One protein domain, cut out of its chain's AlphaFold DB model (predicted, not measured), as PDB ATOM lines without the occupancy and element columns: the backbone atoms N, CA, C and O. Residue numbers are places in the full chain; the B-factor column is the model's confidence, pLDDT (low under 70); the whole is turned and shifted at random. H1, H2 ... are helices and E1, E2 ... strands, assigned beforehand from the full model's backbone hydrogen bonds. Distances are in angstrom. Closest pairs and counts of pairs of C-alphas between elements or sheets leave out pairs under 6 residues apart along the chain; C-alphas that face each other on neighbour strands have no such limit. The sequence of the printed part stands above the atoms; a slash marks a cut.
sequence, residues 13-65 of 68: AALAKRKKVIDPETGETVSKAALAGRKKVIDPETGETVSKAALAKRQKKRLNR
ATOM      1  N   ALA A  13     123.170 126.167  75.769       78.62
ATOM      2  CA  ALA A  13     122.534 126.428  74.482       78.62
ATOM      3  C   ALA A  13     121.807 125.192  73.928       78.62
ATOM      4  O   ALA A  13     120.699 125.325  73.411       78.62
ATOM      5  N   ALA A  14     122.391 123.995  74.060       75.38
ATOM      6  CA  ALA A  14     121.738 122.749  73.660       75.38
ATOM      7  C   ALA A  14     120.476 122.485  74.499       75.38
ATOM      8  O   ALA A  14     119.415 122.230  73.932       75.38
ATOM      9  N   LEU A  15     120.552 122.663  75.822       78.56
ATOM     10  CA  LEU A  15     119.399 122.518  76.718       78.56
ATOM     11  C   LEU A  15     118.295 123.549  76.410       78.56
ATOM     12  O   LEU A  15     117.112 123.226  76.367       78.56
ATOM     13  N   ALA A  16     118.670 124.800  76.122       74.12
ATOM     14  CA  ALA A  16     117.722 125.849  75.745       74.12
ATOM     15  C   ALA A  16     117.009 125.561  74.413       74.12
ATOM     16  O   ALA A  16     115.829 125.880  74.277       74.12
ATOM     17  N   LYS A  17     117.690 124.926  73.448       70.69
ATOM     18  CA  LYS A  17     117.090 124.499  72.172       70.69
ATOM     19  C   LYS A  17     116.043 123.394  72.342       70.69
ATOM     20  O   LYS A  17     115.155 123.290  71.500       70.69
ATOM     21  N   ARG A  18     116.099 122.615  73.430       71.62
ATOM     22  CA  ARG A  18     115.089 121.592  73.757       71.62
ATOM     23  C   ARG A  18     113.798 122.152  74.339       71.62
ATOM     24  O   ARG A  18     112.830 121.406  74.446       71.62
ATOM     25  N   LYS A  19     113.740 123.446  74.682       72.62
ATOM     26  CA  LYS A  19     112.513 124.093  75.166       72.62
ATOM     27  C   LYS A  19     111.463 124.135  74.052       72.62
ATOM     28  O   LYS A  19     111.371 125.104  73.291       72.62
ATOM     29  N   LYS A  20     110.694 123.055  73.957       80.31
ATOM     30  CA  LYS A  20     109.474 122.960  73.165       80.31
ATOM     31  C   LYS A  20     108.357 123.737  73.865       80.31
ATOM     32  O   LYS A  20     108.400 123.974  75.069       80.31
ATOM     33  N   VAL A  21     107.392 124.183  73.083       83.25
ATOM     34  CA  VAL A  21     106.176 124.876  73.508       83.25
ATOM     35  C   VAL A  21     104.984 124.110  72.953       83.25
ATOM     36  O   VAL A  21     105.120 123.432  71.936       83.25
ATOM     37  N   ILE A  22     103.835 124.199  73.614       82.69
ATOM     38  CA  ILE A  22     102.595 123.620  73.094       82.69
ATOM     39  C   ILE A  22     102.094 124.535  71.974       82.69
ATOM     40  O   ILE A  22     101.991 125.749  72.161       82.69
ATOM     41  N   ASP A  23     101.832 123.964  70.806       81.50
ATOM     42  CA  ASP A  23     101.153 124.656  69.723       81.50
ATOM     43  C   ASP A  23      99.674 124.852  70.098       81.50
ATOM     44  O   ASP A  23      98.990 123.863  70.350       81.50
ATOM     45  N   PRO A  24      99.153 126.087  70.154       77.88
ATOM     46  CA  PRO A  24      97.759 126.331  70.512       77.88
ATOM     47  C   PRO A  24      96.756 125.897  69.428       77.88
ATOM     48  O   PRO A  24      95.582 125.742  69.744       77.88
ATOM     49  N   GLU A  25      97.180 125.719  68.172       78.25
ATOM     50  CA  GLU A  25      96.323 125.275  67.060       78.25
ATOM     51  C   GLU A  25      96.169 123.744  67.057       78.25
ATOM     52  O   GLU A  25      95.088 123.246  66.754       78.25
ATOM     53  N   THR A  26      97.223 122.994  67.413       79.19
ATOM     54  CA  THR A  26      97.223 121.514  67.339       79.19
ATOM     55  C   THR A  26      97.340 120.791  68.682       79.19
ATOM     56  O   THR A  26      97.113 119.587  68.742       79.19
ATOM     57  N   GLY A  27      97.717 121.482  69.761       81.94
ATOM     58  CA  GLY A  27      98.008 120.883  71.070       81.94
ATOM     59  C   GLY A  27      99.352 120.145  71.149       81.94
ATOM     60  O   GLY A  27      99.700 119.606  72.198       81.94
ATOM     61  N   GLU A  28     100.139 120.117  70.071       83.31
ATOM     62  CA  GLU A  28     101.396 119.365  70.009       83.31
ATOM     63  C   GLU A  28     102.579 120.135  70.607       83.31
ATOM     64  O   GLU A  28     102.710 121.346  70.442       83.31
ATOM     65  N   THR A  29     103.533 119.429  71.218       84.81
ATOM     66  CA  THR A  29     104.813 120.035  71.614       84.81
ATOM     67  C   THR A  29     105.728 120.254  70.408       84.81
ATOM     68  O   THR A  29     106.302 119.308  69.864       84.81
ATOM     69  N   VAL A  30     105.941 121.514  70.036       83.38
ATOM     70  CA  VAL A  30     106.773 121.942  68.901       83.38
ATOM     71  C   VAL A  30     107.917 122.851  69.356       83.38
ATOM     72  O   VAL A  30     107.899 123.413  70.446       83.38
ATOM     73  N   SER A  31     108.955 123.031  68.534       83.81
ATOM     74  CA  SER A  31     109.983 124.040  68.833       83.81
ATOM     75  C   SER A  31     109.420 125.456  68.646       83.81
ATOM     76  O   SER A  31     108.558 125.683  67.797       83.81
ATOM     77  N   LYS A  32     109.945 126.450  69.379       80.38
ATOM     78  CA  LYS A  32     109.544 127.860  69.184       80.38
ATOM     79  C   LYS A  32     109.730 128.341  67.741       80.38
ATOM     80  O   LYS A  32     108.936 129.142  67.261       80.38
ATOM     81  N   ALA A  33     110.762 127.851  67.052       77.75
ATOM     82  CA  ALA A  33     111.013 128.175  65.650       77.75
ATOM     83  C   ALA A  33     109.941 127.579  64.723       77.75
ATOM     84  O   ALA A  33     109.439 128.279  63.845       77.75
ATOM     85  N   ALA A  34     109.545 126.322  64.956       78.62
ATOM     86  CA  ALA A  34     108.459 125.688  64.214       78.62
ATOM     87  C   ALA A  34     107.122 126.412  64.451       78.62
ATOM     88  O   ALA A  34     106.434 126.740  63.486       78.62
ATOM     89  N   LEU A  35     106.807 126.759  65.706       82.56
ATOM     90  CA  LEU A  35     105.602 127.522  66.047       82.56
ATOM     91  C   LEU A  35     105.587 128.908  65.384       82.56
ATOM     92  O   LEU A  35     104.577 129.339  64.835       82.56
ATOM     93  N   ALA A  36     106.723 129.610  65.380       77.06
ATOM     94  CA  ALA A  36     106.842 130.897  64.699       77.06
ATOM     95  C   ALA A  36     106.636 130.779  63.176       77.06
ATOM     96  O   ALA A  36     106.060 131.686  62.571       77.06
ATOM     97  N   GLY A  37     107.066 129.666  62.572       73.19
ATOM     98  CA  GLY A  37     106.854 129.358  61.155       73.19
ATOM     99  C   GLY A  37     105.404 129.018  60.796       73.19
ATOM    100  O   GLY A  37     104.995 129.248  59.659       73.19
ATOM    101  N   ARG A  38     104.609 128.537  61.762       73.62
ATOM    102  CA  ARG A  38     103.176 128.233  61.595       73.62
ATOM    103  C   ARG A  38     102.279 129.474  61.565       73.62
ATOM    104  O   ARG A  38     101.101 129.343  61.262       73.62
ATOM    105  N   LYS A  39     102.806 130.686  61.798       74.25
ATOM    106  CA  LYS A  39     102.028 131.932  61.679       74.25
ATOM    107  C   LYS A  39     101.511 132.117  60.247       74.25
ATOM    108  O   LYS A  39     102.240 132.590  59.366       74.25
ATOM    109  N   LYS A  40     100.248 131.747  60.032       82.31
ATOM    110  CA  LYS A  40      99.520 132.008  58.793       82.31
ATOM    111  C   LYS A  40      99.041 133.463  58.756       82.31
ATOM    112  O   LYS A  40      98.913 134.123  59.785       82.31
ATOM    113  N   VAL A  41      98.837 133.973  57.554       86.88
ATOM    114  CA  VAL A  41      98.353 135.317  57.229       86.88
ATOM    115  C   VAL A  41      97.349 135.201  56.088       86.88
ATOM    116  O   VAL A  41      97.400 134.237  55.329       86.88
ATOM    117  N   ILE A  42      96.449 136.170  55.956       90.31
ATOM    118  CA  ILE A  42      95.488 136.207  54.850       90.31
ATOM    119  C   ILE A  42      96.171 136.852  53.636       90.31
ATOM    120  O   ILE A  42      96.755 137.931  53.759       90.31
ATOM    121  N   ASP A  43      96.137 136.194  52.476       91.19
ATOM    122  CA  ASP A  43      96.531 136.793  51.198       91.19
ATOM    123  C   ASP A  43      95.471 137.830  50.799       91.19
ATOM    124  O   ASP A  43      94.322 137.452  50.572       91.19
ATOM    125  N   PRO A  44      95.813 139.126  50.707       88.50
ATOM    126  CA  PRO A  44      94.825 140.183  50.493       88.50
ATOM    127  C   PRO A  44      94.153 140.129  49.115       88.50
ATOM    128  O   PRO A  44      93.133 140.776  48.919       88.50
ATOM    129  N   GLU A  45      94.712 139.384  48.160       89.75
ATOM    130  CA  GLU A  45      94.171 139.295  46.800       89.75
ATOM    131  C   GLU A  45      93.218 138.110  46.623       89.75
ATOM    132  O   GLU A  45      92.286 138.191  45.833       89.75
ATOM    133  N   THR A  46      93.439 137.012  47.355       90.56
ATOM    134  CA  THR A  46      92.620 135.791  47.238       90.56
ATOM    135  C   THR A  46      91.757 135.514  48.465       90.56
ATOM    136  O   THR A  46      90.868 134.673  48.401       90.56
ATOM    137  N   GLY A  47      92.024 136.177  49.594       90.94
ATOM    138  CA  GLY A  47      91.387 135.895  50.881       90.94
ATOM    139  C   GLY A  47      91.861 134.594  51.542       90.94
ATOM    140  O   GLY A  47      91.347 134.218  52.591       90.94
ATOM    141  N   GLU A  48      92.839 133.893  50.962       91.06
ATOM    142  CA  GLU A  48      93.302 132.605  51.478       91.06
ATOM    143  C   GLU A  48      94.246 132.754  52.673       91.06
ATOM    144  O   GLU A  48      95.175 133.564  52.666       91.06
ATOM    145  N   THR A  49      94.095 131.874  53.661       88.31
ATOM    146  CA  THR A  49      95.038 131.745  54.773       88.31
ATOM    147  C   THR A  49      96.289 130.978  54.325       88.31
ATOM    148  O   THR A  49      96.248 129.773  54.087       88.31
ATOM    149  N   VAL A  50      97.431 131.661  54.241       87.12
ATOM    150  CA  VAL A  50      98.712 131.128  53.744       87.12
ATOM    151  C   VAL A  50      99.857 131.386  54.724       87.12
ATOM    152  O   VAL A  50      99.759 132.223  55.614       87.12
ATOM    153  N   SER A  51     100.993 130.700  54.578       86.31
ATOM    154  CA  SER A  51     102.194 131.049  55.353       86.31
ATOM    155  C   SER A  51     102.798 132.377  54.876       86.31
ATOM    156  O   SER A  51     102.712 132.725  53.696       86.31
ATOM    157  N   LYS A  52     103.496 133.102  55.765       84.56
ATOM    158  CA  LYS A  52     104.198 134.350  55.392       84.56
ATOM    159  C   LYS A  52     105.168 134.168  54.219       84.56
ATOM    160  O   LYS A  52     105.259 135.033  53.353       84.56
ATOM    161  N   ALA A  53     105.876 133.039  54.171       85.50
ATOM    162  CA  ALA A  53     106.804 132.734  53.085       85.50
ATOM    163  C   ALA A  53     106.082 132.500  51.747       85.50
ATOM    164  O   ALA A  53     106.562 132.939  50.701       85.50
ATOM    165  N   ALA A  54     104.921 131.834  51.771       87.69
ATOM    166  CA  ALA A  54     104.094 131.657  50.583       87.69
ATOM    167  C   ALA A  54     103.544 133.001  50.083       87.69
ATOM    168  O   ALA A  54     103.649 133.281  48.889       87.69
ATOM    169  N   LEU A  55     103.058 133.860  50.990       90.88
ATOM    170  CA  LEU A  55     102.599 135.209  50.647       90.88
ATOM    171  C   LEU A  55     103.715 136.035  49.990       90.88
ATOM    172  O   LEU A  55     103.506 136.602  48.921       90.88
ATOM    173  N   ALA A  56     104.921 136.036  50.564       89.00
ATOM    174  CA  ALA A  56     106.068 136.756  50.006       89.00
ATOM    175  C   ALA A  56     106.445 136.266  48.594       89.00
ATOM    176  O   ALA A  56     106.736 137.070  47.707       89.00
ATOM    177  N   LYS A  57     106.396 134.947  48.343       90.25
ATOM    178  CA  LYS A  57     106.610 134.388  46.996       90.25
ATOM    179  C   LYS A  57     105.535 134.842  46.008       90.25
ATOM    180  O   LYS A  57     105.875 135.198  44.881       90.25
ATOM    181  N   ARG A  58     104.260 134.839  46.416       92.38
ATOM    182  CA  ARG A  58     103.140 135.307  45.583       92.38
ATOM    183  C   ARG A  58     103.301 136.786  45.235       92.38
ATOM    184  O   ARG A  58     103.271 137.122  44.056       92.38
ATOM    185  N   GLN A  59     103.583 137.636  46.222       90.44
ATOM    186  CA  GLN A  59     103.844 139.065  46.015       90.44
ATOM    187  C   GLN A  59     105.008 139.306  45.050       90.44
ATOM    188  O   GLN A  59     104.870 140.076  44.105       90.44
ATOM    189  N   LYS A  60     106.128 138.593  45.215       91.50
ATOM    190  CA  LYS A  60     107.271 138.701  44.295       91.50
ATOM    191  C   LYS A  60     106.915 138.265  42.871       91.50
ATOM    192  O   LYS A  60     107.325 138.906  41.912       91.50
ATOM    193  N   LYS A  61     106.138 137.186  42.717       90.06
ATOM    194  CA  LYS A  61     105.665 136.729  41.402       90.06
ATOM    195  C   LYS A  61     104.746 137.760  40.741       90.06
ATOM    196  O   LYS A  61     104.862 137.962  39.539       90.06
ATOM    197  N   ARG A  62     103.866 138.404  41.514       89.88
ATOM    198  CA  ARG A  62     102.976 139.478  41.045       89.88
ATOM    199  C   ARG A  62     103.768 140.708  40.608       89.88
ATOM    200  O   ARG A  62     103.528 141.209  39.521       89.88
ATOM    201  N   LEU A  63     104.754 141.125  41.405       88.19
ATOM    202  CA  LEU A  63     105.645 142.242  41.077       88.19
ATOM    203  C   LEU A  63     106.428 142.003  39.778       88.19
ATOM    204  O   LEU A  63     106.626 142.921  38.995       88.19
ATOM    205  N   ASN A  64     106.852 140.760  39.543       88.38
ATOM    206  CA  ASN A  64     107.616 140.380  38.357       88.38
ATOM    207  C   ASN A  64     106.735 140.020  37.151       88.38
ATOM    208  O   ASN A  64     107.263 139.565  36.135       88.38
ATOM    209  N   ARG A  65     105.408 140.147  37.257       80.69
ATOM    210  CA  ARG A  65     104.511 139.881  36.136       80.69
ATOM    211  C   ARG A  65     104.447 141.146  35.277       80.69
ATOM    212  O   ARG A  65     103.934 142.148  35.773       80.69
TER     213      ARG A  65
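This is residues 13 to 65 of the 68 residues of an uncharacterized protein of Xanthomonas citri pv. punicae (UniProt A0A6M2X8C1). Two small strand hairpins, E1 with E2 and E3 with E4, stand one after the other along a loose row, each running straight into a helix, H2 after the first and H3 after the second. H2 bridges the two hairpins, the short helix H1 lies at one end, and residues 60 to 65 stick out at the other. The printed part has 53 residues with three named helices and four named strands, in the order H1 E1 E2 H2 E3 E4 H3; the class is mixed, helices and strands, and both two-stranded sheets are antiparallel. It is only just extended, close to loose, with a radius of gyration of the C-alphas of 15.0 A, and only just flat, spanning 46 by 24 by 9 A.

Find C-alpha 13 at (122.534, 126.428, 74.482), where H1, residues 13 to 17, begins. Next come E1, residues 20 to 22, E2, residues 29 to 31, and H2, residues 32 to 37, 8.6 A long. Then read E3, residues 40 to 42, and E4, residues 49 to 51. H3, residues 52 to 63, runs 16.4 A to C-alpha 63 at (105.645, 142.242, 41.077).

H1 touches no helix. In the hairpin E1 and E2, look for N 21 and O 30, 2.8 A apart. The closest C-alphas of E1 and H2 are those of Val 21 and Lys 32, 6.2 A apart. The closest of H2 and E4 are those of Gly 37 and Ser 51, 7.6 A. In the hairpin E3 and E4, N 41 and O 50 are 2.8 A apart. The closest C-alphas of E3 and H3, Val 41 and Lys 52, are 6.2 A apart. H2 and H3 are only just apart, 8.1 A at the closest. In H1, H2 and H3, every O i to N i+4 pair is within hydrogen-bond range.

The C-alphas farthest apart, Leu 15 and Arg 65, are 46.6 A apart. The printed part has no cut, and no link is long. Mean pLDDT of the printed part is 83.4, and no printed residue is under 70.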